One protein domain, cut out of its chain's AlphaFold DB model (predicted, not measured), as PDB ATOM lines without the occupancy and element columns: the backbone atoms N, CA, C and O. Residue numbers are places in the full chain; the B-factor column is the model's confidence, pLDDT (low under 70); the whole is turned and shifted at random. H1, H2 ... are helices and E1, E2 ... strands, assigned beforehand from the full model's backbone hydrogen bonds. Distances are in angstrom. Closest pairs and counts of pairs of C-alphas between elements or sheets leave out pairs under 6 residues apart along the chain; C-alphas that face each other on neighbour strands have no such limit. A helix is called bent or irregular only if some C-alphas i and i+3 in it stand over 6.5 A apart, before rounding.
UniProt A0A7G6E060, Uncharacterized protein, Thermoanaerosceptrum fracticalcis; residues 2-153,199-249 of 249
ATOM      1  N   LEU A   2     -64.715 -17.257  -1.132       71.38
ATOM      2  CA  LEU A   2     -63.465 -17.234  -0.345       71.38
ATOM      3  C   LEU A   2     -62.174 -17.434  -1.176       71.38
ATOM      4  O   LEU A   2     -61.206 -16.701  -1.011       71.38
ATOM      5  N   TRP A   3     -62.182 -18.372  -2.127       62.34
ATOM      6  CA  TRP A   3     -61.022 -18.685  -2.977       62.34
ATOM      7  C   TRP A   3     -60.570 -17.534  -3.887       62.34
ATOM      8  O   TRP A   3     -59.380 -17.386  -4.147       62.34
ATOM      9  N   ILE A   4     -61.499 -16.680  -4.325       72.62
ATOM     10  CA  ILE A   4     -61.185 -15.529  -5.182       72.62
ATOM     11  C   ILE A   4     -60.436 -14.457  -4.373       72.62
ATOM     12  O   ILE A   4     -59.470 -13.882  -4.866       72.62
ATOM     13  N   MET A   5     -60.814 -14.245  -3.107       77.62
ATOM     14  CA  MET A   5     -60.098 -13.332  -2.206       77.62
ATOM     15  C   MET A   5     -58.662 -13.787  -1.933       77.62
ATOM     16  O   MET A   5     -57.751 -12.965  -1.943       77.62
ATOM     17  N   VAL A   6     -58.447 -15.089  -1.726       76.25
ATOM     18  CA  VAL A   6     -57.107 -15.644  -1.472       76.25
ATOM     19  C   VAL A   6     -56.183 -15.425  -2.676       76.25
ATOM     20  O   VAL A   6     -55.041 -15.004  -2.504       76.25
ATOM     21  N   ILE A   7     -56.686 -15.626  -3.898       80.19
ATOM     22  CA  ILE A   7     -55.910 -15.414  -5.129       80.19
ATOM     23  C   ILE A   7     -55.513 -13.939  -5.295       80.19
ATOM     24  O   ILE A   7     -54.361 -13.653  -5.615       80.19
ATOM     25  N   ILE A   8     -56.425 -12.996  -5.028       83.06
ATOM     26  CA  ILE A   8     -56.145 -11.553  -5.142       83.06
ATOM     27  C   ILE A   8     -55.031 -11.123  -4.177       83.06
ATOM     28  O   ILE A   8     -54.148 -10.356  -4.562       83.06
ATOM     29  N   ILE A   9     -55.028 -11.646  -2.947       85.62
ATOM     30  CA  ILE A   9     -53.998 -11.334  -1.944       85.62
ATOM     31  C   ILE A   9     -52.625 -11.862  -2.385       85.62
ATOM     32  O   ILE A   9     -51.636 -11.135  -2.299       85.62
ATOM     33  N   ILE A  10     -52.559 -13.092  -2.907       81.69
ATOM     34  CA  ILE A  10     -51.303 -13.697  -3.379       81.69
ATOM     35  C   ILE A  10     -50.737 -12.918  -4.573       81.69
ATOM     36  O   ILE A  10     -49.554 -12.585  -4.586       81.69
ATOM     37  N   VAL A  11     -51.575 -12.578  -5.557       78.44
ATOM     38  CA  VAL A  11     -51.151 -11.802  -6.732       78.44
ATOM     39  C   VAL A  11     -50.691 -10.400  -6.326       78.44
ATOM     40  O   VAL A  11     -49.646  -9.948  -6.788       78.44
ATOM     41  N   GLY A  12     -51.413  -9.732  -5.421       80.00
ATOM     42  CA  GLY A  12     -51.010  -8.429  -4.886       80.00
ATOM     43  C   GLY A  12     -49.659  -8.476  -4.167       80.00
ATOM     44  O   GLY A  12     -48.816  -7.608  -4.391       80.00
ATOM     45  N   TYR A  13     -49.415  -9.521  -3.371       83.75
ATOM     46  CA  TYR A  13     -48.131  -9.739  -2.704       83.75
ATOM     47  C   TYR A  13     -46.991  -9.995  -3.700       83.75
ATOM     48  O   TYR A  13     -45.924  -9.399  -3.569       83.75
ATOM     49  N   LEU A  14     -47.217 -10.814  -4.735       69.81
ATOM     50  CA  LEU A  14     -46.224 -11.078  -5.782       69.81
ATOM     51  C   LEU A  14     -45.879  -9.816  -6.583       69.81
ATOM     52  O   LEU A  14     -44.703  -9.544  -6.814       69.81
ATOM     53  N   ILE A  15     -46.878  -9.010  -6.957       73.44
ATOM     54  CA  ILE A  15     -46.658  -7.726  -7.640       73.44
ATOM     55  C   ILE A  15     -45.881  -6.765  -6.735       73.44
ATOM     56  O   ILE A  15     -44.938  -6.122  -7.189       73.44
ATOM     57  N   TRP A  16     -46.233  -6.681  -5.449       80.75
ATOM     58  CA  TRP A  16     -45.517  -5.842  -4.488       80.75
ATOM     59  C   TRP A  16     -44.057  -6.281  -4.312       80.75
ATOM     60  O   TRP A  16     -43.163  -5.437  -4.369       80.75
ATOM     61  N   MET A  17     -43.800  -7.588  -4.203       67.50
ATOM     62  CA  MET A  17     -42.449  -8.162  -4.160       67.50
ATOM     63  C   MET A  17     -41.647  -7.844  -5.429       67.50
ATOM     64  O   MET A  17     -40.500  -7.415  -5.329       67.50
ATOM     65  N   LEU A  18     -42.252  -7.961  -6.617       58.84
ATOM     66  CA  LEU A  18     -41.609  -7.607  -7.891       58.84
ATOM     67  C   LEU A  18     -41.265  -6.113  -7.976       58.84
ATOM     68  O   LEU A  18     -40.172  -5.749  -8.408       58.84
ATOM     69  N   VAL A  19     -42.172  -5.234  -7.535       67.50
ATOM     70  CA  VAL A  19     -41.943  -3.780  -7.509       67.50
ATOM     71  C   VAL A  19     -40.844  -3.403  -6.514       67.50
ATOM     72  O   VAL A  19     -40.040  -2.516  -6.806       67.50
ATOM     73  N   LEU A  20     -40.794  -4.050  -5.347       65.00
ATOM     74  CA  LEU A  20     -39.737  -3.826  -4.363       65.00
ATOM     75  C   LEU A  20     -38.370  -4.276  -4.880       65.00
ATOM     76  O   LEU A  20     -37.410  -3.520  -4.733       65.00
ATOM     77  N   ASN A  21     -38.302  -5.442  -5.527       66.75
ATOM     78  CA  ASN A  21     -37.065  -5.953  -6.111       66.75
ATOM     79  C   ASN A  21     -36.526  -4.992  -7.181       66.75
ATOM     80  O   ASN A  21     -35.410  -4.503  -7.072       66.75
ATOM     81  N   ASN A  22     -37.382  -4.571  -8.117       68.44
ATOM     82  CA  ASN A  22     -37.003  -3.643  -9.185       68.44
ATOM     83  C   ASN A  22     -36.539  -2.265  -8.656       68.44
ATOM     84  O   ASN A  22     -35.624  -1.641  -9.192       68.44
ATOM     85  N   LYS A  23     -37.140  -1.766  -7.564       71.50
ATOM     86  CA  LYS A  23     -36.680  -0.528  -6.909       71.50
ATOM     87  C   LYS A  23     -35.318  -0.686  -6.230       71.50
ATOM     88  O   LYS A  23     -34.549   0.276  -6.217       71.50
ATOM     89  N   ALA A  24     -35.046  -1.846  -5.634       69.19
ATOM     90  CA  ALA A  24     -33.754  -2.144  -5.027       69.19
ATOM     91  C   ALA A  24     -32.656  -2.215  -6.100       69.19
ATOM     92  O   ALA A  24     -31.654  -1.513  -5.965       69.19
ATOM     93  N   ASP A  25     -32.923  -2.923  -7.201       73.25
ATOM     94  CA  ASP A  25     -32.014  -3.067  -8.345       73.25
ATOM     95  C   ASP A  25     -31.660  -1.699  -8.953       73.25
ATOM     96  O   ASP A  25     -30.490  -1.361  -9.138       73.25
ATOM     97  N   LYS A  26     -32.664  -0.838  -9.168       78.50
ATOM     98  CA  LYS A  26     -32.451   0.513  -9.708       78.50
ATOM     99  C   LYS A  26     -31.599   1.398  -8.789       78.50
ATOM    100  O   LYS A  26     -30.745   2.148  -9.255       78.50
ATOM    101  N   LYS A  27     -31.823   1.319  -7.473       82.31
ATOM    102  CA  LYS A  27     -31.046   2.080  -6.482       82.31
ATOM    103  C   LYS A  27     -29.584   1.626  -6.444       82.31
ATOM    104  O   LYS A  27     -28.696   2.438  -6.194       82.31
ATOM    105  N   GLU A  28     -29.332   0.339  -6.645       78.44
ATOM    106  CA  GLU A  28     -27.984  -0.219  -6.718       78.44
ATOM    107  C   GLU A  28     -27.266   0.199  -8.003       78.44
ATOM    108  O   GLU A  28     -26.126   0.658  -7.943       78.44
ATOM    109  N   GLU A  29     -27.961   0.186  -9.141       80.69
ATOM    110  CA  GLU A  29     -27.430   0.693 -10.408       80.69
ATOM    111  C   GLU A  29     -27.006   2.172 -10.310       80.69
ATOM    112  O   GLU A  29     -25.917   2.549 -10.751       80.69
ATOM    113  N   GLU A  30     -27.828   3.017  -9.681       85.12
ATOM    114  CA  GLU A  30     -27.500   4.429  -9.431       85.12
ATOM    115  C   GLU A  30     -26.256   4.591  -8.542       85.12
ATOM    116  O   GLU A  30     -25.416   5.457  -8.799       85.12
ATOM    117  N   ARG A  31     -26.085   3.729  -7.532       83.12
ATOM    118  CA  ARG A  31     -24.896   3.733  -6.662       83.12
ATOM    119  C   ARG A  31     -23.628   3.359  -7.417       83.12
ATOM    120  O   ARG A  31     -22.611   4.022  -7.228       83.12
ATOM    121  N   ILE A  32     -23.687   2.342  -8.275       83.06
ATOM    122  CA  ILE A  32     -22.549   1.931  -9.108       83.06
ATOM    123  C   ILE A  32     -22.169   3.061 -10.061       83.06
ATOM    124  O   ILE A  32     -20.996   3.397 -10.160       83.06
ATOM    125  N   LYS A  33     -23.150   3.695 -10.718       86.31
ATOM    126  CA  LYS A  33     -22.901   4.843 -11.607       86.31
ATOM    127  C   LYS A  33     -22.239   6.010 -10.874       86.31
ATOM    128  O   LYS A  33     -21.290   6.586 -11.401       86.31
ATOM    129  N   SER A  34     -22.702   6.332  -9.663       88.69
ATOM    130  CA  SER A  34     -22.056   7.342  -8.812       88.69
ATOM    131  C   SER A  34     -20.603   6.975  -8.537       88.69
ATOM    132  O   SER A  34     -19.714   7.792  -8.743       88.69
ATOM    133  N   LEU A  35     -20.352   5.730  -8.132       85.94
ATOM    134  CA  LEU A  35     -19.018   5.274  -7.763       85.94
ATOM    135  C   LEU A  35     -18.059   5.246  -8.963       85.94
ATOM    136  O   LEU A  35     -16.927   5.699  -8.852       85.94
ATOM    137  N   VAL A  36     -18.525   4.789 -10.127       87.00
ATOM    138  CA  VAL A  36     -17.782   4.854 -11.396       87.00
ATOM    139  C   VAL A  36     -17.372   6.296 -11.702       87.00
ATOM    140  O   VAL A  36     -16.208   6.541 -12.001       87.00
ATOM    141  N   SER A  37     -18.292   7.254 -11.555       88.69
ATOM    142  CA  SER A  37     -17.997   8.681 -11.736       88.69
ATOM    143  C   SER A  37     -16.997   9.209 -10.697       88.69
ATOM    144  O   SER A  37     -16.094   9.968 -11.039       88.69
ATOM    145  N   GLU A  38     -17.099   8.789  -9.430       87.94
ATOM    146  CA  GLU A  38     -16.130   9.131  -8.376       87.94
ATOM    147  C   GLU A  38     -14.711   8.644  -8.742       87.94
ATOM    148  O   GLU A  38     -13.762   9.428  -8.676       87.94
ATOM    149  N   PHE A  39     -14.566   7.399  -9.216       86.69
ATOM    150  CA  PHE A  39     -13.294   6.846  -9.700       86.69
ATOM    151  C   PHE A  39     -12.764   7.577 -10.942       86.69
ATOM    152  O   PHE A  39     -11.582   7.911 -11.001       86.69
ATOM    153  N   GLU A  40     -13.614   7.861 -11.929       88.31
ATOM    154  CA  GLU A  40     -13.213   8.591 -13.140       88.31
ATOM    155  C   GLU A  40     -12.721  10.005 -12.803       88.31
ATOM    156  O   GLU A  40     -11.663  10.429 -13.274       88.31
ATOM    157  N   ASN A  41     -13.427  10.713 -11.919       89.38
ATOM    158  CA  ASN A  41     -13.006  12.026 -11.432       89.38
ATOM    159  C   ASN A  41     -11.689  11.959 -10.651       89.38
ATOM    160  O   ASN A  41     -10.850  12.856 -10.785       89.38
ATOM    161  N   LEU A  42     -11.481  10.902  -9.858       87.56
ATOM    162  CA  LEU A  42     -10.227  10.670  -9.147       87.56
ATOM    163  C   LEU A  42      -9.068  10.498 -10.137       87.56
ATOM    164  O   LEU A  42      -8.086  11.230 -10.044       87.56
ATOM    165  N   ILE A  43      -9.209   9.622 -11.136       88.56
ATOM    166  CA  ILE A  43      -8.194   9.409 -12.183       88.56
ATOM    167  C   ILE A  43      -7.871  10.728 -12.895       88.56
ATOM    168  O   ILE A  43      -6.703  11.094 -13.014       88.56
ATOM    169  N   MET A  44      -8.889  11.488 -13.308       88.31
ATOM    170  CA  MET A  44      -8.688  12.778 -13.978       88.31
ATOM    171  C   MET A  44      -7.988  13.805 -13.081       88.31
ATOM    172  O   MET A  44      -7.141  14.569 -13.550       88.31
ATOM    173  N   THR A  45      -8.298  13.809 -11.785       88.56
ATOM    174  CA  THR A  45      -7.622  14.660 -10.798       88.56
ATOM    175  C   THR A  45      -6.145  14.299 -10.687       88.56
ATOM    176  O   THR A  45      -5.302  15.195 -10.671       88.56
ATOM    177  N   PHE A  46      -5.815  13.006 -10.663       87.81
ATOM    178  CA  PHE A  46      -4.432  12.535 -10.647       87.81
ATOM    179  C   PHE A  46      -3.701  12.901 -11.938       87.81
ATOM    180  O   PHE A  46      -2.645  13.516 -11.858       87.81
ATOM    181  N   ILE A  47      -4.272  12.620 -13.113       88.81
ATOM    182  CA  ILE A  47      -3.688  12.986 -14.417       88.81
ATOM    183  C   ILE A  47      -3.347  14.478 -14.456       88.81
ATOM    184  O   ILE A  47      -2.228  14.852 -14.811       88.81
ATOM    185  N   LYS A  48      -4.279  15.331 -14.013       90.56
ATOM    186  CA  LYS A  48      -4.073  16.780 -13.951       90.56
ATOM    187  C   LYS A  48      -2.997  17.174 -12.939       90.56
ATOM    188  O   LYS A  48      -2.144  17.993 -13.260       90.56
ATOM    189  N   LYS A  49      -3.027  16.612 -11.728       88.19
ATOM    190  CA  LYS A  49      -2.049  16.898 -10.662       88.19
ATOM    191  C   LYS A  49      -0.635  16.461 -11.049       88.19
ATOM    192  O   LYS A  49       0.326  17.106 -10.650       88.19
ATOM    193  N   LEU A  50      -0.525  15.378 -11.809       87.81
ATOM    194  CA  LEU A  50       0.731  14.833 -12.315       87.81
ATOM    195  C   LEU A  50       1.175  15.479 -13.629       87.81
ATOM    196  O   LEU A  50       2.203  15.082 -14.169       87.81
ATOM    197  N   HIS A  51       0.416  16.452 -14.146       93.38
ATOM    198  CA  HIS A  51       0.725  17.141 -15.396       93.38
ATOM    199  C   HIS A  51       0.926  16.190 -16.588       93.38
ATOM    200  O   HIS A  51       1.708  16.471 -17.497       93.38
ATOM    201  N   ILE A  52       0.233  15.047 -16.587       92.44
ATOM    202  CA  ILE A  52       0.356  14.051 -17.651       92.44
ATOM    203  C   ILE A  52      -0.292  14.599 -18.924       92.44
ATOM    204  O   ILE A  52      -1.439  15.050 -18.918       92.44
ATOM    205  N   VAL A  53       0.448  14.523 -20.026       92.62
ATOM    206  CA  VAL A  53       0.015  14.922 -21.362       92.62
ATOM    207  C   VAL A  53      -0.127  13.695 -22.258       92.62
ATOM    208  O   VAL A  53       0.758  12.843 -22.332       92.62
ATOM    209  N   GLY A  54      -1.242  13.624 -22.984       91.25
ATOM    210  CA  GLY A  54      -1.512  12.543 -23.931       91.25
ATOM    211  C   GLY A  54      -1.987  11.241 -23.278       91.25
ATOM    212  O   GLY A  54      -2.692  11.250 -22.271       91.25
ATOM    213  N   GLU A  55      -1.656  10.120 -23.920       92.50
ATOM    214  CA  GLU A  55      -2.067   8.776 -23.503       92.50
ATOM    215  C   GLU A  55      -1.178   8.234 -22.369       92.50
ATOM    216  O   GLU A  55       0.025   8.500 -22.316       92.50
ATOM    217  N   ILE A  56      -1.778   7.414 -21.502       94.00
ATOM    218  CA  ILE A  56      -1.079   6.593 -20.507       94.00
ATOM    219  C   ILE A  56      -1.146   5.123 -20.911       94.00
ATOM    220  O   ILE A  56      -2.137   4.672 -21.489       94.00
ATOM    221  N   TYR A  57      -0.103   4.368 -20.584       95.62
ATOM    222  CA  TYR A  57       0.056   2.987 -21.034       95.62
ATOM    223  C   TYR A  57       0.278   2.056 -19.851       95.62
ATOM    224  O   TYR A  57       1.136   2.353 -19.019       95.62
ATOM    225  N   PRO A  58      -0.483   0.956 -19.741       95.50
ATOM    226  CA  PRO A  58      -0.206  -0.042 -18.726       95.50
ATOM    227  C   PRO A  58       1.119  -0.725 -19.068       95.50
ATOM    228  O   PRO A  58       1.364  -1.078 -20.221       95.50
ATOM    229  N   ILE A  59       1.963  -0.890 -18.062       95.19
ATOM    230  CA  ILE A  59       3.276  -1.518 -18.167       95.19
ATOM    231  C   ILE A  59       3.532  -2.395 -16.944       95.19
ATOM    232  O   ILE A  59       2.888  -2.241 -15.901       95.19
ATOM    233  N   THR A  60       4.537  -3.255 -17.040       95.00
ATOM    234  CA  THR A  60       5.092  -3.976 -15.892       95.00
ATOM    235  C   THR A  60       6.530  -3.534 -15.672       95.00
ATOM    236  O   THR A  60       7.382  -3.730 -16.539       95.00
ATOM    237  N   TYR A  61       6.818  -2.957 -14.505       92.81
ATOM    238  CA  TYR A  61       8.191  -2.689 -14.093       92.81
ATOM    239  C   TYR A  61       8.847  -3.989 -13.641       92.81
ATOM    240  O   TYR A  61       8.358  -4.646 -12.726       92.81
ATOM    241  N   ILE A  62       9.965  -4.356 -14.261       90.06
ATOM    242  CA  ILE A  62      10.688  -5.585 -13.938       90.06
ATOM    243  C   ILE A  62      11.740  -5.287 -12.879       90.06
ATOM    244  O   ILE A  62      11.656  -5.845 -11.790       90.06
ATOM    245  N   SER A  63      12.726  -4.427 -13.164       88.56
ATOM    246  CA  SER A  63      13.806  -4.106 -12.214       88.56
ATOM    247  C   SER A  63      14.702  -2.935 -12.658       88.56
ATOM    248  O   SER A  63      14.553  -2.402 -13.756       88.56
ATOM    249  N   GLY A  64      15.677  -2.576 -11.810       80.38
ATOM    250  CA  GLY A  64      16.880  -1.830 -12.196       80.38
ATOM    251  C   GLY A  64      16.893  -0.327 -11.893       80.38
ATOM    252  O   GLY A  64      17.970   0.255 -11.803       80.38
ATOM    253  N   ASN A  65      15.741   0.309 -11.655       83.31
ATOM    254  CA  ASN A  65      15.713   1.706 -11.218       83.31
ATOM    255  C   ASN A  65      15.879   1.800  -9.689       83.31
ATOM    256  O   ASN A  65      15.014   1.280  -8.978       83.31
ATOM    257  N   PRO A  66      16.918   2.492  -9.172       76.38
ATOM    258  CA  PRO A  66      17.117   2.674  -7.732       76.38
ATOM    259  C   PRO A  66      15.923   3.316  -7.017       76.38
ATOM    260  O   PRO A  66      15.633   2.974  -5.876       76.38
ATOM    261  N   LEU A  67      15.190   4.208  -7.692       80.25
ATOM    262  CA  LEU A  67      14.002   4.849  -7.123       80.25
ATOM    263  C   LEU A  67      12.815   3.884  -6.995       80.25
ATOM    264  O   LEU A  67      11.905   4.127  -6.213       80.25
ATOM    265  N   MET A  68      12.837   2.768  -7.729       85.69
ATOM    266  CA  MET A  68      11.726   1.822  -7.832       85.69
ATOM    267  C   MET A  68      12.088   0.422  -7.311       85.69
ATOM    268  O   MET A  68      11.472  -0.570  -7.702       85.69
ATOM    269  N   GLU A  69      13.090   0.295  -6.439       81.44
ATOM    270  CA  GLU A  69      13.567  -1.012  -5.958       81.44
ATOM    271  C   GLU A  69      12.459  -1.827  -5.257       81.44
ATOM    272  O   GLU A  69      12.340  -3.034  -5.471       81.44
ATOM    273  N   GLY A  70      11.565  -1.154  -4.523       85.44
ATOM    274  CA  GLY A  70      10.409  -1.767  -3.855       85.44
ATOM    275  C   GLY A  70       9.276  -2.235  -4.780       85.44
ATOM    276  O   GLY A  70       8.310  -2.823  -4.301       85.44
ATOM    277  N   TYR A  71       9.377  -2.000  -6.092       86.50
ATOM    278  CA  TYR A  71       8.283  -2.219  -7.045       86.50
ATOM    279  C   TYR A  71       8.520  -3.365  -8.016       86.50
ATOM    280  O   TYR A  71       7.765  -3.501  -8.975       86.50
ATOM    281  N   LYS A  72       9.538  -4.199  -7.801       88.25
ATOM    282  CA  LYS A  72       9.878  -5.308  -8.702       88.25
ATOM    283  C   LYS A  72       8.635  -6.109  -9.138       88.25
ATOM    284  O   LYS A  72       7.870  -6.567  -8.292       88.25
ATOM    285  N   TYR A  73       8.448  -6.276 -10.447       88.25
ATOM    286  CA  TYR A  73       7.294  -6.934 -11.086       88.25
ATOM    287  C   TYR A  73       5.922  -6.281 -10.843       88.25
ATOM    288  O   TYR A  73       4.885  -6.926 -11.002       88.25
ATOM    289  N   SER A  74       5.883  -5.005 -10.462       90.69
ATOM    290  CA  SER A  74       4.625  -4.278 -10.277       90.69
ATOM    291  C   SER A  74       4.066  -3.789 -11.605       90.69
ATOM    292  O   SER A  74       4.790  -3.262 -12.452       90.69
ATOM    293  N   LYS A  75       2.744  -3.898 -11.746       94.62
ATOM    294  CA  LYS A  75       2.005  -3.239 -12.821       94.62
ATOM    295  C   LYS A  75       1.811  -1.762 -12.508       94.62
ATOM    296  O   LYS A  75       1.557  -1.400 -11.360       94.62
ATOM    297  N   MET A  76       1.956  -0.920 -13.521       94.50
ATOM    298  CA  MET A  76       1.930   0.534 -13.392       94.50
ATOM    299  C   MET A  76       1.374   1.179 -14.656       94.50
ATOM    300  O   MET A  76       1.318   0.553 -15.712       94.50
ATOM    301  N   TYR A  77       1.014   2.456 -14.560       94.50
ATOM    302  CA  TYR A  77       0.884   3.309 -15.732       94.50
ATOM    303  C   TYR A  77       2.170   4.066 -16.006       94.50
ATOM    304  O   TYR A  77       2.776   4.624 -15.093       94.50
ATOM    305  N   LEU A  78       2.522   4.116 -17.286       95.94
ATOM    306  CA  LEU A  78       3.548   4.968 -17.854       95.94
ATOM    307  C   LEU A  78       2.889   6.118 -18.620       95.94
ATOM    308  O   LEU A  78       2.057   5.888 -19.500       95.94
ATOM    309  N   GLY A  79       3.284   7.348 -18.314       96.19
ATOM    310  CA  GLY A  79       2.863   8.549 -19.034       96.19
ATOM    311  C   GLY A  79       4.021   9.516 -19.251       96.19
ATOM    312  O   GLY A  79       5.123   9.304 -18.745       96.19
ATOM    313  N   LYS A  80       3.761  10.594 -19.993       96.94
ATOM    314  CA  LYS A  80       4.688  11.718 -20.163       96.94
ATOM    315  C   LYS A  80       4.079  12.983 -19.580       96.94
ATOM    316  O   LYS A  80       2.877  13.183 -19.710       96.94
ATOM    317  N   THR A  81       4.891  13.830 -18.962       96.50
ATOM    318  CA  THR A  81       4.455  15.124 -18.421       96.50
ATOM    319  C   THR A  81       4.729  16.278 -19.380       96.50
ATOM    320  O   THR A  81       5.556  16.167 -20.292       96.50
ATOM    321  N   ASP A  82       4.060  17.413 -19.161       95.19
ATOM    322  CA  ASP A  82       4.363  18.683 -19.842       95.19
ATOM    323  C   ASP A  82       5.807  19.172 -19.590       95.19
ATOM    324  O   ASP A  82       6.397  19.828 -20.449       95.19
ATOM    325  N   ASN A  83       6.415  18.761 -18.475       95.19
ATOM    326  CA  ASN A  83       7.802  19.045 -18.098       95.19
ATOM    327  C   ASN A  83       8.836  18.097 -18.734       95.19
ATOM    328  O   ASN A  83      10.009  18.123 -18.359       95.19
ATOM    329  N   ASN A  84       8.440  17.284 -19.720       96.12
ATOM    330  CA  ASN A  84       9.301  16.293 -20.375       96.12
ATOM    331  C   ASN A  84       9.913  15.274 -19.398       96.12
ATOM    332  O   ASN A  84      11.110  14.972 -19.443       96.12
ATOM    333  N   GLU A  85       9.072  14.689 -18.556       96.94
ATOM    334  CA  GLU A  85       9.430  13.568 -17.691       96.94
ATOM    335  C   GLU A  85       8.554  12.361 -18.028       96.94
ATOM    336  O   GLU A  85       7.394  12.515 -18.415       96.94
ATOM    337  N   LEU A  86       9.103  11.155 -17.889       96.69
ATOM    338  CA  LEU A  86       8.293   9.949 -17.794       96.69
ATOM    339  C   LEU A  86       7.785   9.807 -16.362       96.69
ATOM    340  O   LEU A  86       8.551   9.974 -15.415       96.69
ATOM    341  N   VAL A  87       6.510   9.470 -16.215       95.38
ATOM    342  CA  VAL A  87       5.860   9.199 -14.931       95.38
ATOM    343  C   VAL A  87       5.469   7.735 -14.870       95.38
ATOM    344  O   VAL A  87       4.829   7.231 -15.792       95.38
ATOM    345  N   PHE A  88       5.804   7.096 -13.756       94.88
ATOM    346  CA  PHE A  88       5.417   5.740 -13.402       94.88
ATOM    347  C   PHE A  88       4.519   5.816 -12.164       94.88
ATOM    348  O   PHE A  88       4.939   6.329 -11.125       94.88
ATOM    349  N   SER A  89       3.282   5.328 -12.264       92.38
ATOM    350  CA  SER A  89       2.342   5.328 -11.136       92.38
ATOM    351  C   SER A  89       1.635   3.988 -11.001       92.38
ATOM    352  O   SER A  89       0.894   3.558 -11.891       92.38
ATOM    353  N   LYS A  90       1.860   3.332  -9.861       91.69
ATOM    354  CA  LYS A  90       1.164   2.102  -9.477       91.69
ATOM    355  C   LYS A  90      -0.263   2.408  -9.036       91.69
ATOM    356  O   LYS A  90      -1.190   1.709  -9.415       91.69
ATOM    357  N   GLU A  91      -0.439   3.501  -8.310       89.56
ATOM    358  CA  GLU A  91      -1.707   3.986  -7.775       89.56
ATOM    359  C   GLU A  91      -2.703   4.239  -8.902       89.56
ATOM    360  O   GLU A  91      -3.826   3.751  -8.848       89.56
ATOM    361  N   LEU A  92      -2.290   4.939  -9.965       89.62
ATOM    362  CA  LEU A  92      -3.145   5.133 -11.138       89.62
ATOM    363  C   LEU A  92      -3.564   3.799 -11.766       89.62
ATOM    364  O   LEU A  92      -4.698   3.678 -12.231       89.62
ATOM    365  N   TYR A  93      -2.660   2.813 -11.800       91.44
ATOM    366  CA  TYR A  93      -2.961   1.489 -12.344       91.44
ATOM    367  C   TYR A  93      -3.999   0.778 -11.479       91.44
ATOM    368  O   TYR A  93      -5.022   0.337 -11.998       91.44
ATOM    369  N   GLU A  94      -3.782   0.731 -10.165       89.44
ATOM    370  CA  GLU A  94      -4.705   0.107  -9.219       89.44
ATOM    371  C   GLU A  94      -6.094   0.754  -9.289       89.44
ATOM    372  O   GLU A  94      -7.079   0.053  -9.503       89.44
ATOM    373  N   ILE A  95      -6.184   2.088  -9.217       87.88
ATOM    374  CA  ILE A  95      -7.453   2.830  -9.308       87.88
ATOM    375  C   ILE A  95      -8.207   2.481 -10.603       87.88
ATOM    376  O   ILE A  95      -9.427   2.300 -10.577       87.88
ATOM    377  N   ASN A  96      -7.509   2.364 -11.736       88.94
ATOM    378  CA  ASN A  96      -8.149   1.995 -12.997       88.94
ATOM    379  C   ASN A  96      -8.596   0.527 -13.039       88.94
ATOM    380  O   ASN A  96      -9.652   0.236 -13.594       88.94
ATOM    381  N   GLU A  97      -7.842  -0.400 -12.445       88.94
ATOM    382  CA  GLU A  97      -8.282  -1.795 -12.316       88.94
ATOM    383  C   GLU A  97      -9.566  -1.888 -11.488       88.94
ATOM    384  O   GLU A  97     -10.525  -2.527 -11.919       88.94
ATOM    385  N   TYR A  98      -9.638  -1.161 -10.371       86.50
ATOM    386  CA  TYR A  98     -10.852  -1.054  -9.560       86.50
ATOM    387  C   TYR A  98     -12.040  -0.500 -10.357       86.50
ATOM    388  O   TYR A  98     -13.151  -1.032 -10.288       86.50
ATOM    389  N   LEU A  99     -11.811   0.531 -11.173       86.62
ATOM    390  CA  LEU A  99     -12.824   1.068 -12.081       86.62
ATOM    391  C   LEU A  99     -13.287   0.026 -13.114       86.62
ATOM    392  O   LEU A  99     -14.485  -0.078 -13.394       86.62
ATOM    393  N   ASN A 100     -12.365  -0.752 -13.684       87.06
ATOM    394  CA  ASN A 100     -12.683  -1.798 -14.658       87.06
ATOM    395  C   ASN A 100     -13.501  -2.927 -14.024       87.06
ATOM    396  O   ASN A 100     -14.491  -3.374 -14.612       87.06
ATOM    397  N   GLU A 101     -13.135  -3.351 -12.814       85.00
ATOM    398  CA  GLU A 101     -13.905  -4.313 -12.029       85.00
ATOM    399  C   GLU A 101     -15.322  -3.799 -11.763       85.00
ATOM    400  O   GLU A 101     -16.292  -4.487 -12.076       85.00
ATOM    401  N   LEU A 102     -15.471  -2.561 -11.288       82.44
ATOM    402  CA  LEU A 102     -16.778  -1.938 -11.063       82.44
ATOM    403  C   LEU A 102     -17.636  -1.887 -12.331       82.44
ATOM    404  O   LEU A 102     -18.829  -2.207 -12.297       82.44
ATOM    405  N   LYS A 103     -17.035  -1.535 -13.472       84.38
ATOM    406  CA  LYS A 103     -17.716  -1.534 -14.775       84.38
ATOM    407  C   LYS A 103     -18.165  -2.938 -15.176       84.38
ATOM    408  O   LYS A 103     -19.252  -3.079 -15.742       84.38
ATOM    409  N   LYS A 104     -17.385  -3.974 -14.861       83.56
ATOM    410  CA  LYS A 104     -17.774  -5.374 -15.076       83.56
ATOM    411  C   LYS A 104     -18.940  -5.768 -14.165       83.56
ATOM    412  O   LYS A 104     -19.950  -6.256 -14.666       83.56
ATOM    413  N   TYR A 105     -18.853  -5.471 -12.869       74.31
ATOM    414  CA  TYR A 105     -19.900  -5.796 -11.897       74.31
ATOM    415  C   TYR A 105     -21.223  -5.087 -12.166       74.31
ATOM    416  O   TYR A 105     -22.270  -5.668 -11.899       74.31
ATOM    417  N   SER A 106     -21.210  -3.895 -12.775       68.69
ATOM    418  CA  SER A 106     -22.445  -3.226 -13.218       68.69
ATOM    419  C   SER A 106     -23.336  -4.110 -14.106       68.69
ATOM    420  O   SER A 106     -24.541  -3.891 -14.174       68.69
ATOM    421  N   LYS A 107     -22.756  -5.131 -14.754       69.00
ATOM    422  CA  LYS A 107     -23.456  -6.097 -15.608       69.00
ATOM    423  C   LYS A 107     -23.846  -7.392 -14.893       69.00
ATOM    424  O   LYS A 107     -24.765  -8.065 -15.347       69.00
ATOM    425  N   GLU A 108     -23.134  -7.758 -13.830       69.38
ATOM    426  CA  GLU A 108     -23.258  -9.055 -13.141       69.38
ATOM    427  C   GLU A 108     -24.015  -8.948 -11.799       69.38
ATOM    428  O   GLU A 108     -24.446  -9.967 -11.269       69.38
ATOM    429  N   GLY A 109     -24.236  -7.724 -11.294       65.12
ATOM    430  CA  GLY A 109     -24.935  -7.433 -10.038       65.12
ATOM    431  C   GLY A 109     -23.994  -7.518  -8.828       65.12
ATOM    432  O   GLY A 109     -23.757  -8.617  -8.326       65.12
ATOM    433  N   PRO A 110     -23.418  -6.398  -8.348       64.25
ATOM    434  CA  PRO A 110     -22.500  -6.440  -7.216       64.25
ATOM    435  C   PRO A 110     -23.233  -6.749  -5.913       64.25
ATOM    436  O   PRO A 110     -24.403  -6.430  -5.735       64.25
ATOM    437  N   ASN A 111     -22.509  -7.319  -4.955       71.56
ATOM    438  CA  ASN A 111     -22.988  -7.385  -3.581       71.56
ATOM    439  C   ASN A 111     -22.701  -6.040  -2.894       71.56
ATOM    440  O   ASN A 111     -21.564  -5.568  -2.914       71.56
ATOM    441  N   LYS A 112     -23.699  -5.464  -2.215       75.56
ATOM    442  CA  LYS A 112     -23.593  -4.270  -1.355       75.56
ATOM    443  C   LYS A 112     -22.292  -4.177  -0.541       75.56
ATOM    444  O   LYS A 112     -21.759  -3.083  -0.392       75.56
ATOM    445  N   TYR A 113     -21.783  -5.293  -0.012       77.44
ATOM    446  CA  TYR A 113     -20.522  -5.321   0.740       77.44
ATOM    447  C   TYR A 113     -19.308  -4.874  -0.094       77.44
ATOM    448  O   TYR A 113     -18.486  -4.098   0.383       77.44
ATOM    449  N   GLN A 114     -19.221  -5.303  -1.355       76.31
ATOM    450  CA  GLN A 114     -18.135  -4.923  -2.265       76.31
ATOM    451  C   GLN A 114     -18.185  -3.426  -2.593       76.31
ATOM    452  O   GLN A 114     -17.151  -2.767  -2.630       76.31
ATOM    453  N   LEU A 115     -19.386  -2.862  -2.764       79.00
ATOM    454  CA  LEU A 115     -19.551  -1.429  -3.028       79.00
ATOM    455  C   LEU A 115     -19.029  -0.551  -1.884       79.00
ATOM    456  O   LEU A 115     -18.445   0.499  -2.151       79.00
ATOM    457  N   GLU A 116     -19.209  -0.973  -0.630       83.88
ATOM    458  CA  GLU A 116     -18.648  -0.248   0.517       83.88
ATOM    459  C   GLU A 116     -17.119  -0.355   0.562       83.88
ATOM    460  O   GLU A 116     -16.457   0.659   0.762       83.88
ATOM    461  N   GLN A 117     -16.540  -1.527   0.268       85.19
ATOM    462  CA  GLN A 117     -15.080  -1.675   0.173       85.19
ATOM    463  C   GLN A 117     -14.473  -0.757  -0.896       85.19
ATOM    464  O   GLN A 117     -13.467  -0.092  -0.652       85.19
ATOM    465  N   TYR A 118     -15.103  -0.667  -2.070       83.69
ATOM    466  CA  TYR A 118     -14.645   0.233  -3.127       83.69
ATOM    467  C   TYR A 118     -14.770   1.710  -2.726       83.69
ATOM    468  O   TYR A 118     -13.893   2.510  -3.048       83.69
ATOM    469  N   ARG A 119     -15.820   2.088  -1.988       83.75
ATOM    470  CA  ARG A 119     -15.972   3.450  -1.456       83.75
ATOM    471  C   ARG A 119     -14.907   3.776  -0.411       83.75
ATOM    472  O   ARG A 119     -14.327   4.858  -0.454       83.75
ATOM    473  N   GLU A 120     -14.634   2.856   0.510       87.50
ATOM    474  CA  GLU A 120     -13.543   2.995   1.478       87.50
ATOM    475  C   GLU A 120     -12.196   3.160   0.771       87.50
ATOM    476  O   GLU A 120     -11.419   4.033   1.156       87.50
ATOM    477  N   TYR A 121     -11.957   2.395  -0.299       84.25
ATOM    478  CA  TYR A 121     -10.765   2.530  -1.130       84.25
ATOM    479  C   TYR A 121     -10.653   3.938  -1.735       84.25
ATOM    480  O   TYR A 121      -9.651   4.599  -1.481       84.25
ATOM    481  N   ILE A 122     -11.679   4.467  -2.426       80.81
ATOM    482  CA  ILE A 122     -11.661   5.855  -2.954       80.81
ATOM    483  C   ILE A 122     -11.343   6.863  -1.847       80.81
ATOM    484  O   ILE A 122     -10.500   7.745  -2.031       80.81
ATOM    485  N   ASN A 123     -12.006   6.726  -0.696       84.56
ATOM    486  CA  ASN A 123     -11.880   7.671   0.408       84.56
ATOM    487  C   ASN A 123     -10.431   7.804   0.902       84.56
ATOM    488  O   ASN A 123     -10.030   8.896   1.313       84.56
ATOM    489  N   GLN A 124      -9.632   6.733   0.815       86.50
ATOM    490  CA  GLN A 124      -8.205   6.768   1.148       86.50
ATOM    491  C   GLN A 124      -7.429   7.715   0.221       86.50
ATOM    492  O   GLN A 124      -6.663   8.542   0.715       86.50
ATOM    493  N   PHE A 125      -7.672   7.668  -1.093       80.31
ATOM    494  CA  PHE A 125      -6.983   8.517  -2.080       80.31
ATOM    495  C   PHE A 125      -7.474   9.963  -2.083       80.31
ATOM    496  O   PHE A 125      -6.730  10.870  -2.454       80.31
ATOM    497  N   THR A 126      -8.720  10.200  -1.672       78.50
ATOM    498  CA  THR A 126      -9.272  11.557  -1.544       78.50
ATOM    499  C   THR A 126      -8.917  12.229  -0.220       78.50
ATOM    500  O   THR A 126      -9.235  13.403  -0.023       78.50
ATOM    501  N   HIS A 127      -8.276  11.513   0.707       80.00
ATOM    502  CA  HIS A 127      -7.904  12.082   1.994       80.00
ATOM    503  C   HIS A 127      -6.903  13.240   1.788       80.00
ATOM    504  O   HIS A 127      -5.913  13.059   1.077       80.00
ATOM    505  N   PRO A 128      -7.073  14.413   2.434       76.69
ATOM    506  CA  PRO A 128      -6.231  15.594   2.185       76.69
ATOM    507  C   PRO A 128      -4.725  15.363   2.373       76.69
ATOM    508  O   PRO A 128      -3.899  16.024   1.749       76.69
ATOM    509  N   ASN A 129      -4.377  14.409   3.238       80.56
ATOM    510  CA  ASN A 129      -2.998  14.056   3.571       80.56
ATOM    511  C   ASN A 129      -2.450  12.873   2.758       80.56
ATOM    512  O   ASN A 129      -1.320  12.451   3.008       80.56
ATOM    513  N   TYR A 130      -3.230  12.310   1.832       81.00
ATOM    514  CA  TYR A 130      -2.771  11.203   1.005       81.00
ATOM    515  C   TYR A 130      -1.647  11.677   0.078       81.00
ATOM    516  O   TYR A 130      -1.807  12.614  -0.714       81.00
ATOM    517  N   LYS A 131      -0.484  11.032   0.195       81.19
ATOM    518  CA  LYS A 131       0.661  11.269  -0.680       81.19
ATOM    519  C   LYS A 131       0.676  10.188  -1.744       81.19
ATOM    520  O   LYS A 131       0.721   9.009  -1.424       81.19
ATOM    521  N   ILE A 132       0.627  10.634  -2.989       77.00
ATOM    522  CA  ILE A 132       0.751   9.764  -4.152       77.00
ATOM    523  C   ILE A 132       2.219   9.381  -4.248       77.00
ATOM    524  O   ILE A 132       3.068  10.277  -4.276       77.00
ATOM    525  N   ASP A 133       2.499   8.084  -4.278       79.62
ATOM    526  CA  ASP A 133       3.829   7.611  -4.613       79.62
ATOM    527  C   ASP A 133       4.068   7.863  -6.099       79.62
ATOM    528  O   ASP A 133       3.304   7.429  -6.964       79.62
ATOM    529  N   LEU A 134       5.070   8.678  -6.401       81.38
ATOM    530  CA  LEU A 134       5.320   9.135  -7.754       81.38
ATOM    531  C   LEU A 134       6.774   8.900  -8.096       81.38
ATOM    532  O   LEU A 134       7.672   9.473  -7.479       81.38
ATOM    533  N   HIS A 135       6.979   8.126  -9.155       91.38
ATOM    534  CA  HIS A 135       8.296   7.858  -9.702       91.38
ATOM    535  C   HIS A 135       8.417   8.580 -11.035       91.38
ATOM    536  O   HIS A 135       7.683   8.288 -11.980       91.38
ATOM    537  N   THR A 136       9.326   9.549 -11.106       93.81
ATOM    538  CA  THR A 136       9.575  10.342 -12.314       93.81
ATOM    539  C   THR A 136      10.974  10.091 -12.855       93.81
ATOM    540  O   THR A 136      11.928   9.912 -12.098       93.81
ATOM    541  N   LEU A 137      11.111  10.115 -14.178       94.88
ATOM    542  CA  LEU A 137      12.393  10.028 -14.870       94.88
ATOM    543  C   LEU A 137      12.481  11.137 -15.928       94.88
ATOM    544  O   LEU A 137      11.776  11.062 -16.941       94.88
ATOM    545  N   PRO A 138      13.332  12.161 -15.738       96.50
ATOM    546  CA  PRO A 138      13.489  13.217 -16.729       96.50
ATOM    547  C   PRO A 138      13.963  12.660 -18.073       96.50
ATOM    548  O   PRO A 138      14.953  11.934 -18.148       96.50
ATOM    549  N   ILE A 139      13.306  13.044 -19.172       97.06
ATOM    550  CA  ILE A 139      13.628  12.515 -20.511       97.06
ATOM    551  C   ILE A 139      15.053  12.898 -20.932       97.06
ATOM    552  O   ILE A 139      15.719  12.159 -21.659       97.06
ATOM    553  N   LYS A 140      15.558  14.039 -20.456       96.62
ATOM    554  CA  LYS A 140      16.950  14.460 -20.675       96.62
ATOM    555  C   LYS A 140      17.974  13.459 -20.121       96.62
ATOM    556  O   LYS A 140      19.037  13.332 -20.718       96.62
ATOM    557  N   ASP A 141      17.631  12.744 -19.049       96.25
ATOM    558  CA  ASP A 141      18.519  11.802 -18.368       96.25
ATOM    559  C   ASP A 141      18.433  10.401 -18.993       96.25
ATOM    560  O   ASP A 141      19.284   9.555 -18.740       96.25
ATOM    561  N   ILE A 142      17.443  10.158 -19.857       96.94
ATOM    562  CA  ILE A 142      17.330   8.938 -20.657       96.94
ATOM    563  C   ILE A 142      18.282   9.043 -21.849       96.94
ATOM    564  O   ILE A 142      18.159   9.950 -22.675       96.94
ATOM    565  N   ASN A 143      19.198   8.090 -21.987       92.75
ATOM    566  CA  ASN A 143      20.081   8.006 -23.146       92.75
ATOM    567  C   ASN A 143      19.361   7.353 -24.317       92.75
ATOM    568  O   ASN A 143      19.213   7.963 -25.374       92.75
ATOM    569  N   THR A 144      18.927   6.107 -24.118       93.50
ATOM    570  CA  THR A 144      18.241   5.318 -25.140       93.50
ATOM    571  C   THR A 144      17.258   4.338 -24.511       93.50
ATOM    572  O   THR A 144      17.392   3.986 -23.340       93.50
ATOM    573  N   PHE A 145      16.308   3.847 -25.301       95.88
ATOM    574  CA  PHE A 145      15.583   2.619 -24.995       95.88
ATOM    575  C   PHE A 145      15.607   1.654 -26.183       95.88
ATOM    576  O   PHE A 145      15.764   2.058 -27.338       95.88
ATOM    577  N   THR A 146      15.472   0.363 -25.892       91.38
ATOM    578  CA  THR A 146      15.437  -0.713 -26.885       91.38
ATOM    579  C   THR A 146      14.694  -1.933 -26.336       91.38
ATOM    580  O   THR A 146      14.356  -1.975 -25.156       91.38
ATOM    581  N   ILE A 147      14.447  -2.933 -27.176       90.19
ATOM    582  CA  ILE A 147      13.890  -4.229 -26.781       90.19
ATOM    583  C   ILE A 147      14.968  -5.310 -26.933       90.19
ATOM    584  O   ILE A 147      15.718  -5.308 -27.909       90.19
ATOM    585  N   LYS A 148      15.079  -6.213 -25.958       80.75
ATOM    586  CA  LYS A 148      16.028  -7.341 -25.956       80.75
ATOM    587  C   LYS A 148      15.325  -8.628 -25.536       80.75
ATOM    588  O   LYS A 148      14.330  -8.551 -24.836       80.75
ATOM    589  N   GLY A 149      15.864  -9.781 -25.926       71.75
ATOM    590  CA  GLY A 149      15.325 -11.107 -25.597       71.75
ATOM    591  C   GLY A 149      14.704 -11.812 -26.802       71.75
ATOM    592  O   GLY A 149      14.721 -11.279 -27.915       71.75
ATOM    593  N   ASP A 150      14.147 -12.997 -26.556       62.06
ATOM    594  CA  ASP A 150      13.669 -13.907 -27.595       62.06
ATOM    595  C   ASP A 150      12.139 -14.036 -27.596       62.06
ATOM    596  O   ASP A 150      11.470 -13.964 -26.565       62.06
ATOM    597  N   LEU A 151      11.577 -14.233 -28.791       54.22
ATOM    598  CA  LEU A 151      10.171 -14.580 -28.981       54.22
ATOM    599  C   LEU A 151      10.101 -16.023 -29.481       54.22
ATOM    600  O   LEU A 151      10.391 -16.295 -30.647       54.22
ATOM    601  N   LEU A 152       9.711 -16.946 -28.608       44.19
ATOM    602  CA  LEU A 152       9.585 -18.362 -28.933       44.19
ATOM    603  C   LEU A 152       8.116 -18.699 -29.192       44.19
ATOM    604  O   LEU A 152       7.234 -18.384 -28.395       44.19
ATOM    605  N   GLN A 153       7.835 -19.353 -30.313       43.47
ATOM    606  CA  GLN A 153       6.508 -19.885 -30.618       43.47
ATOM    607  C   GLN A 153       6.582 -21.406 -30.650       43.47
ATOM    608  O   GLN A 153       7.167 -21.993 -31.556       43.47
ATOM    609  N   THR A 199       2.909 -18.983 -27.280       54.22
ATOM    610  CA  THR A 199       3.973 -17.989 -27.469       54.22
ATOM    611  C   THR A 199       4.609 -17.709 -26.116       54.22
ATOM    612  O   THR A 199       3.910 -17.296 -25.191       54.22
ATOM    613  N   HIS A 200       5.912 -17.934 -26.008       67.50
ATOM    614  CA  HIS A 200       6.747 -17.509 -24.892       67.50
ATOM    615  C   HIS A 200       7.475 -16.232 -25.326       67.50
ATOM    616  O   HIS A 200       8.369 -16.272 -26.170       67.50
ATOM    617  N   ASP A 201       7.029 -15.085 -24.811       70.81
ATOM    618  CA  ASP A 201       7.689 -13.798 -25.031       70.81
ATOM    619  C   ASP A 201       8.615 -13.516 -23.847       70.81
ATOM    620  O   ASP A 201       8.150 -13.139 -22.773       70.81
ATOM    621  N   GLU A 202       9.913 -13.743 -24.035       78.69
ATOM    622  CA  GLU A 202      10.952 -13.462 -23.039       78.69
ATOM    623  C   GLU A 202      11.597 -12.090 -23.276       78.69
ATOM    624  O   GLU A 202      12.654 -11.780 -22.724       78.69
ATOM    625  N   ARG A 203      10.992 -11.256 -24.133       83.06
ATOM    626  CA  ARG A 203      11.532  -9.934 -24.432       83.06
ATOM    627  C   ARG A 203      11.253  -8.954 -23.301       83.06
ATOM    628  O   ARG A 203      10.157  -8.888 -22.748       83.06
ATOM    629  N   GLU A 204      12.229  -8.099 -23.055       87.62
ATOM    630  CA  GLU A 204      12.167  -7.002 -22.103       87.62
ATOM    631  C   GLU A 204      12.532  -5.689 -22.798       87.62
ATOM    632  O   GLU A 204      13.404  -5.623 -23.673       87.62
ATOM    633  N   THR A 205      11.868  -4.619 -22.384       92.31
ATOM    634  CA  THR A 205      12.216  -3.259 -22.780       92.31
ATOM    635  C   THR A 205      13.290  -2.735 -21.837       92.31
ATOM    636  O   THR A 205      13.070  -2.618 -20.633       92.31
ATOM    637  N   LEU A 206      14.450  -2.390 -22.386       93.12
ATOM    638  CA  LEU A 206      15.582  -1.826 -21.664       93.12
ATOM    639  C   LEU A 206      15.614  -0.309 -21.856       93.12
ATOM    640  O   LEU A 206      15.728   0.160 -22.987       93.12
ATOM    641  N   ILE A 207      15.599   0.444 -20.760       95.25
ATOM    642  CA  ILE A 207      15.866   1.886 -20.739       95.25
ATOM    643  C   ILE A 207      17.251   2.111 -20.133       95.25
ATOM    644  O   ILE A 207      17.519   1.706 -19.004       95.25
ATOM    645  N   GLU A 208      18.124   2.787 -20.871       92.81
ATOM    646  CA  GLU A 208      19.403   3.285 -20.376       92.81
ATOM    647  C   GLU A 208      19.255   4.753 -19.963       92.81
ATOM    648  O   GLU A 208      18.845   5.588 -20.774       92.81
ATOM    649  N   PHE A 209      19.628   5.090 -18.729       94.50
ATOM    650  CA  PHE A 209      19.500   6.447 -18.195       94.50
ATOM    651  C   PHE A 209      20.635   6.802 -17.230       94.50
ATOM    652  O   PHE A 209      21.406   5.940 -16.811       94.50
ATOM    653  N   PHE A 210      20.753   8.079 -16.880       90.31
ATOM    654  CA  PHE A 210      21.649   8.561 -15.838       90.31
ATOM    655  C   PHE A 210      20.883   8.842 -14.549       90.31
ATOM    656  O   PHE A 210      19.866   9.527 -14.546       90.31
ATOM    657  N   TYR A 211      21.419   8.357 -13.435       89.69
ATOM    658  CA  TYR A 211      20.952   8.687 -12.094       89.69
ATOM    659  C   TYR A 211      22.165   9.008 -11.230       89.69
ATOM    660  O   TYR A 211      23.124   8.235 -11.198       89.69
ATOM    661  N   GLU A 212      22.162  10.186 -10.600       90.25
ATOM    662  CA  GLU A 212      23.297  10.694  -9.809       90.25
ATOM    663  C   GLU A 212      24.640  10.626 -10.570       90.25
ATOM    664  O   GLU A 212      25.682  10.248 -10.035       90.25
ATOM    665  N   GLY A 213      24.611  10.944 -11.871       87.44
ATOM    666  CA  GLY A 213      25.791  10.937 -12.744       87.44
ATOM    667  C   GLY A 213      26.303   9.547 -13.141       87.44
ATOM    668  O   GLY A 213      27.303   9.447 -13.850       87.44
ATOM    669  N   LYS A 214      25.631   8.466 -12.730       88.88
ATOM    670  CA  LYS A 214      25.983   7.086 -13.092       88.88
ATOM    671  C   LYS A 214      25.001   6.535 -14.112       88.88
ATOM    672  O   LYS A 214      23.797   6.743 -13.990       88.88
ATOM    673  N   LYS A 215      25.520   5.801 -15.099       88.75
ATOM    674  CA  LYS A 215      24.683   5.050 -16.038       88.75
ATOM    675  C   LYS A 215      23.962   3.930 -15.281       88.75
ATOM    676  O   LYS A 215      24.606   3.156 -14.576       88.75
ATOM    677  N   GLN A 216      22.652   3.862 -15.457       90.94
ATOM    678  CA  GLN A 216      21.744   2.868 -14.903       90.94
ATOM    679  C   GLN A 216      20.908   2.240 -16.019       90.94
ATOM    680  O   GLN A 216      20.841   2.748 -17.144       90.94
ATOM    681  N   TYR A 217      20.258   1.131 -15.677       87.19
ATOM    682  CA  TYR A 217      19.397   0.384 -16.578       87.19
ATOM    683  C   TYR A 217      18.087   0.053 -15.879       87.19
ATOM    684  O   TYR A 217      18.096  -0.417 -14.748       87.19
ATOM    685  N   MET A 218      16.973   0.277 -16.561       91.12
ATOM    686  CA  MET A 218      15.645  -0.129 -16.123       91.12
ATOM    687  C   MET A 218      15.094  -1.146 -17.118       91.12
ATOM    688  O   MET A 218      15.210  -0.957 -18.327       91.12
ATOM    689  N   PHE A 219      14.473  -2.196 -16.593       90.38
ATOM    690  CA  PHE A 219      13.832  -3.255 -17.358       90.38
ATOM    691  C   PHE A 219      12.324  -3.172 -17.158       90.38
ATOM    692  O   PHE A 219      11.847  -3.107 -16.020       90.38
ATOM    693  N   LEU A 220      11.588  -3.184 -18.260       93.44
ATOM    694  CA  LEU A 220      10.132  -3.233 -18.315       93.44
ATOM    695  C   LEU A 220       9.696  -4.403 -19.207       93.44
ATOM    696  O   LEU A 220      10.503  -4.951 -19.957       93.44
ATOM    697  N   ASP A 221       8.420  -4.770 -19.169       92.94
ATOM    698  CA  ASP A 221       7.869  -5.768 -20.093       92.94
ATOM    699  C   ASP A 221       7.996  -5.372 -21.580       92.94
ATOM    700  O   ASP A 221       8.229  -4.213 -21.941       92.94
ATOM    701  N   SER A 222       7.843  -6.350 -22.478       89.62
ATOM    702  CA  SER A 222       7.943  -6.133 -23.929       89.62
ATOM    703  C   SER A 222       6.919  -5.125 -24.464       89.62
ATOM    704  O   SER A 222       7.197  -4.401 -25.423       89.62
ATOM    705  N   GLN A 223       5.745  -5.028 -23.829       90.12
ATOM    706  CA  GLN A 223       4.675  -4.104 -24.224       90.12
ATOM    707  C   GLN A 223       5.059  -2.636 -24.000       90.12
ATOM    708  O   GLN A 223       4.640  -1.764 -24.768       90.12
ATOM    709  N   SER A 224       5.926  -2.367 -23.019       94.81
ATOM    710  CA  SER A 224       6.439  -1.028 -22.732       94.81
ATOM    711  C   SER A 224       7.174  -0.384 -23.911       94.81
ATOM    712  O   SER A 224       7.141   0.838 -24.052       94.81
ATOM    713  N   TYR A 225       7.788  -1.167 -24.806       94.81
ATOM    714  CA  TYR A 225       8.488  -0.629 -25.977       94.81
ATOM    715  C   TYR A 225       7.552   0.200 -26.865       94.81
ATOM    716  O   TYR A 225       7.886   1.319 -27.252       94.81
ATOM    717  N   ALA A 226       6.343  -0.299 -27.135       94.94
ATOM    718  CA  ALA A 226       5.362   0.411 -27.955       94.94
ATOM    719  C   ALA A 226       4.889   1.717 -27.296       94.94
ATOM    720  O   ALA A 226       4.664   2.710 -27.991       94.94
ATOM    721  N   ALA A 227       4.776   1.737 -25.964       96.56
ATOM    722  CA  ALA A 227       4.470   2.950 -25.213       96.56
ATOM    723  C   ALA A 227       5.590   3.993 -25.360       96.56
ATOM    724  O   ALA A 227       5.324   5.145 -25.700       96.56
ATOM    725  N   LEU A 228       6.854   3.589 -25.191       97.50
ATOM    726  CA  LEU A 228       8.006   4.490 -25.311       97.50
ATOM    727  C   LEU A 228       8.184   5.046 -26.728       97.50
ATOM    728  O   LEU A 228       8.498   6.224 -26.870       97.50
ATOM    729  N   ILE A 229       7.907   4.254 -27.770       97.31
ATOM    730  CA  ILE A 229       7.886   4.735 -29.163       97.31
ATOM    731  C   ILE A 229       6.892   5.883 -29.347       97.31
ATOM    732  O   ILE A 229       7.164   6.819 -30.093       97.31
ATOM    733  N   LYS A 230       5.742   5.837 -28.672       96.69
ATOM    734  CA  LYS A 230       4.746   6.910 -28.750       96.69
ATOM    735  C   LYS A 230       5.112   8.116 -27.882       96.69
ATOM    736  O   LYS A 230       4.844   9.246 -28.278       96.69
ATOM    737  N   LEU A 231       5.697   7.892 -26.704       97.12
ATOM    738  CA  LEU A 231       5.974   8.950 -25.725       97.12
ATOM    739  C   LEU A 231       7.275   9.725 -26.007       97.12
ATOM    740  O   LEU A 231       7.310  10.950 -25.840       97.12
ATOM    741  N   ILE A 232       8.341   9.020 -26.395       97.19
ATOM    742  CA  ILE A 232       9.706   9.554 -26.546       97.19
ATOM    743  C   ILE A 232      10.466   8.936 -27.736       97.19
ATOM    744  O   ILE A 232      11.590   8.462 -27.559       97.19
ATOM    745  N   PRO A 233       9.904   8.916 -28.961       97.12
ATOM    746  CA  PRO A 233      10.510   8.239 -30.115       97.12
ATOM    747  C   PRO A 233      11.967   8.645 -30.379       97.12
ATOM    748  O   PRO A 233      12.773   7.832 -30.817       97.12
ATOM    749  N   GLU A 234      12.346   9.884 -30.075       95.94
ATOM    750  CA  GLU A 234      13.703  10.403 -30.245       95.94
ATOM    751  C   GLU A 234      14.769   9.696 -29.394       95.94
ATOM    752  O   GLU A 234      15.960   9.843 -29.671       95.94
ATOM    753  N   LYS A 235      14.355   8.946 -28.365       96.44
ATOM    754  CA  LYS A 235      15.225   8.149 -27.491       96.44
ATOM    755  C   LYS A 235      15.347   6.693 -27.937       96.44
ATOM    756  O   LYS A 235      16.054   5.924 -27.294       96.44
ATOM    757  N   GLU A 236      14.687   6.286 -29.013       96.75
ATOM    758  CA  GLU A 236      14.829   4.927 -29.529       96.75
ATOM    759  C   GLU A 236      16.273   4.711 -30.021       96.75
ATOM    760  O   GLU A 236      16.849   5.568 -30.699       96.75
ATOM    761  N   TYR A 237      16.887   3.586 -29.646       88.12
ATOM    762  CA  TYR A 237      18.311   3.324 -29.870       88.12
ATOM    763  C   TYR A 237      18.760   3.510 -31.330       88.12
ATOM    764  O   TYR A 237      19.783   4.151 -31.584       88.12
ATOM    765  N   SER A 238      18.006   2.990 -32.301       84.50
ATOM    766  CA  SER A 238      18.335   3.108 -33.725       84.50
ATOM    767  C   SER A 238      18.231   4.551 -34.227       84.50
ATOM    768  O   SER A 238      19.058   4.984 -35.035       84.50
ATOM    769  N   ILE A 239      17.277   5.328 -33.703       85.94
ATOM    770  CA  ILE A 239      17.126   6.757 -34.009       85.94
ATOM    771  C   ILE A 239      18.316   7.544 -33.454       85.94
ATOM    772  O   ILE A 239      18.916   8.349 -34.174       85.94
ATOM    773  N   VAL A 240      18.708   7.280 -32.207       87.06
ATOM    774  CA  VAL A 240      19.869   7.923 -31.576       87.06
ATOM    775  C   VAL A 240      21.162   7.581 -32.318       87.06
ATOM    776  O   VAL A 240      21.944   8.487 -32.615       87.06
ATOM    777  N   LEU A 241      21.366   6.312 -32.685       81.44
ATOM    778  CA  LEU A 241      22.533   5.859 -33.447       81.44
ATOM    779  C   LEU A 241      22.609   6.519 -34.829       81.44
ATOM    780  O   LEU A 241      23.661   6.996 -35.243       81.44
ATOM    781  N   LYS A 242      21.487   6.594 -35.548       84.94
ATOM    782  CA  LYS A 242      21.435   7.277 -36.845       84.94
ATOM    783  C   LYS A 242      21.813   8.755 -36.713       84.94
ATOM    784  O   LYS A 242      22.589   9.270 -37.514       84.94
ATOM    785  N   ASN A 243      21.289   9.431 -35.693       83.62
ATOM    786  CA  ASN A 243      21.556  10.847 -35.458       83.62
ATOM    787  C   ASN A 243      23.007  11.121 -35.036       83.62
ATOM    788  O   ASN A 243      23.533  12.183 -35.365       83.62
ATOM    789  N   SER A 244      23.660  10.202 -34.319       81.56
ATOM    790  CA  SER A 244      25.070  10.361 -33.949       81.56
ATOM    791  C   SER A 244      25.994  10.221 -35.159       81.56
ATOM    792  O   SER A 244      26.876  11.057 -35.335       81.56
ATOM    793  N   LEU A 245      25.733   9.250 -36.042       79.19
ATOM    794  CA  LEU A 245      26.490   9.049 -37.282       79.19
ATOM    795  C   LEU A 245      26.379  10.246 -38.236       79.19
ATOM    796  O   LEU A 245      27.370  10.651 -38.840       79.19
ATOM    797  N   LEU A 246      25.194  10.855 -38.342       79.50
ATOM    798  CA  LEU A 246      24.991  12.046 -39.174       79.50
ATOM    799  C   LEU A 246      25.737  13.282 -38.656       79.50
ATOM    800  O   LEU A 246      26.124  14.120 -39.457       79.50
ATOM    801  N   LYS A 247      25.941  13.409 -37.339       78.31
ATOM    802  CA  LYS A 247      26.688  14.533 -36.742       78.31
ATOM    803  C   LYS A 247      28.206  14.394 -36.867       78.31
ATOM    804  O   LYS A 247      28.911  15.370 -36.635       78.31
ATOM    805  N   SER A 248      28.703  13.191 -37.149       72.00
ATOM    806  CA  SER A 248      30.135  12.923 -37.339       72.00
ATOM    807  C   SER A 248      30.625  13.112 -38.780       72.00
ATOM    808  O   SER A 248      31.811  12.906 -39.035       72.00
ATOM    809  N   LEU A 249      29.723  13.473 -39.699       58.81
ATOM    810  CA  LEU A 249      30.001  13.834 -41.093       58.81
ATOM    811  C   LEU A 249      30.009  15.357 -41.248       58.81
ATOM    812  O   LEU A 249      30.843  15.845 -42.039       58.81
TER     813      LEU A 249
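Overview. This is residues 2 to 153 and 199 to 249 of the 249 residues of an uncharacterized protein of Thermoanaerosceptrum fracticalcis (UniProt A0A7G6E060). A curled sheet of seven strands, like part of a barrel, wraps round the short helix H5 to make a head, and the very long helix H1 runs away from it, with H3 and H4 packed along its later part as a three-helix bundle. Residues 2 to 24 of H1 stick out at one end and residues 244 to 249, mostly H6, at the other, while E6 and E7 prolong two strands of the sheet as a small ribbon. The 203 printed residues hold six named helices and nine named strands, in the order H1 E1 H2 E2 E3 H3 H4 E4 E5 E6 E7 E8 E9 H5 H6, class mixed. The large sheet runs E4 E3 E2 E1 E9 E8 E5, antiparallel throughout. The whole is a rod of 106 by 48 by 29 A, only just extended, close to loose, with a radius of gyration of the C-alphas of 25.2 A.

Along the chain. The large sheet has E4 at residues 135 to 138, E3 at 85 to 89, E2 at 74 to 81, E1 at 52 to 63, 23.2 A long, E9 at 214 to 221, 23.3 A, E8 at 204 to 211 and E5 at 142 to 148. E6 is residues 151 to 153 and E7 199 to 201. H1, residues 2 to 49, runs 71.0 A from C-alpha 2 at (-63.465, -17.234, -0.345) to C-alpha 49 at (-2.049, 16.898, -10.662). H3 is residues 90 to 108, 27.1 A; H4 112 to 125, 21.0 A; H5 224 to 231; H6 237 to 247, ending at C-alpha 247 (26.688, 14.533, -36.742). H2, residues 66 to 71, is irregular, with C-alphas 67 and 70 8.2 A apart.

Arrangement. E1 bends by 99 degrees at residue 55; N 57 and O 78 of E2 are 2.9 A apart, and N 62 and O 219 of E9 2.9 A, both within hydrogen-bond range. The sheet curls round H5; the closest C-alphas of E1 and H5, Ile 59 and Ser 224, are 5.6 A apart. H2 and H5 are on one face of the sheet, two layers; H6 is at its level. H1 and H3 only graze it. In the up and down bundle H1 H3 H4, each helix running against the one before, H1 touches H3, closest C-alphas Phe 39 and Leu 99, 6.3 A, and H4, Phe 39 and Ile 122, 7.0 A. Every O i to N i+4 pair is within hydrogen-bond range in H1, H5 and H6, but 13 of 15 in H3, 9 of 10 in H4 and 0 of 2 in H2, which has 1 of 3 O i to N i+3 pairs.

Size, cuts and confidence. The C-alphas of Leu 2 and Leu 249, the two farthest apart, are 106.6 A apart. Residues 154 to 198 are not printed; C-alphas 153 and 199 are 4.5 A apart across the cut. Of the links printed whole, none is long. The mean pLDDT of the printed part is 84.7; it is under 70 in 21 residues, among them 17 to 22, 106 to 110 and 150 to 153.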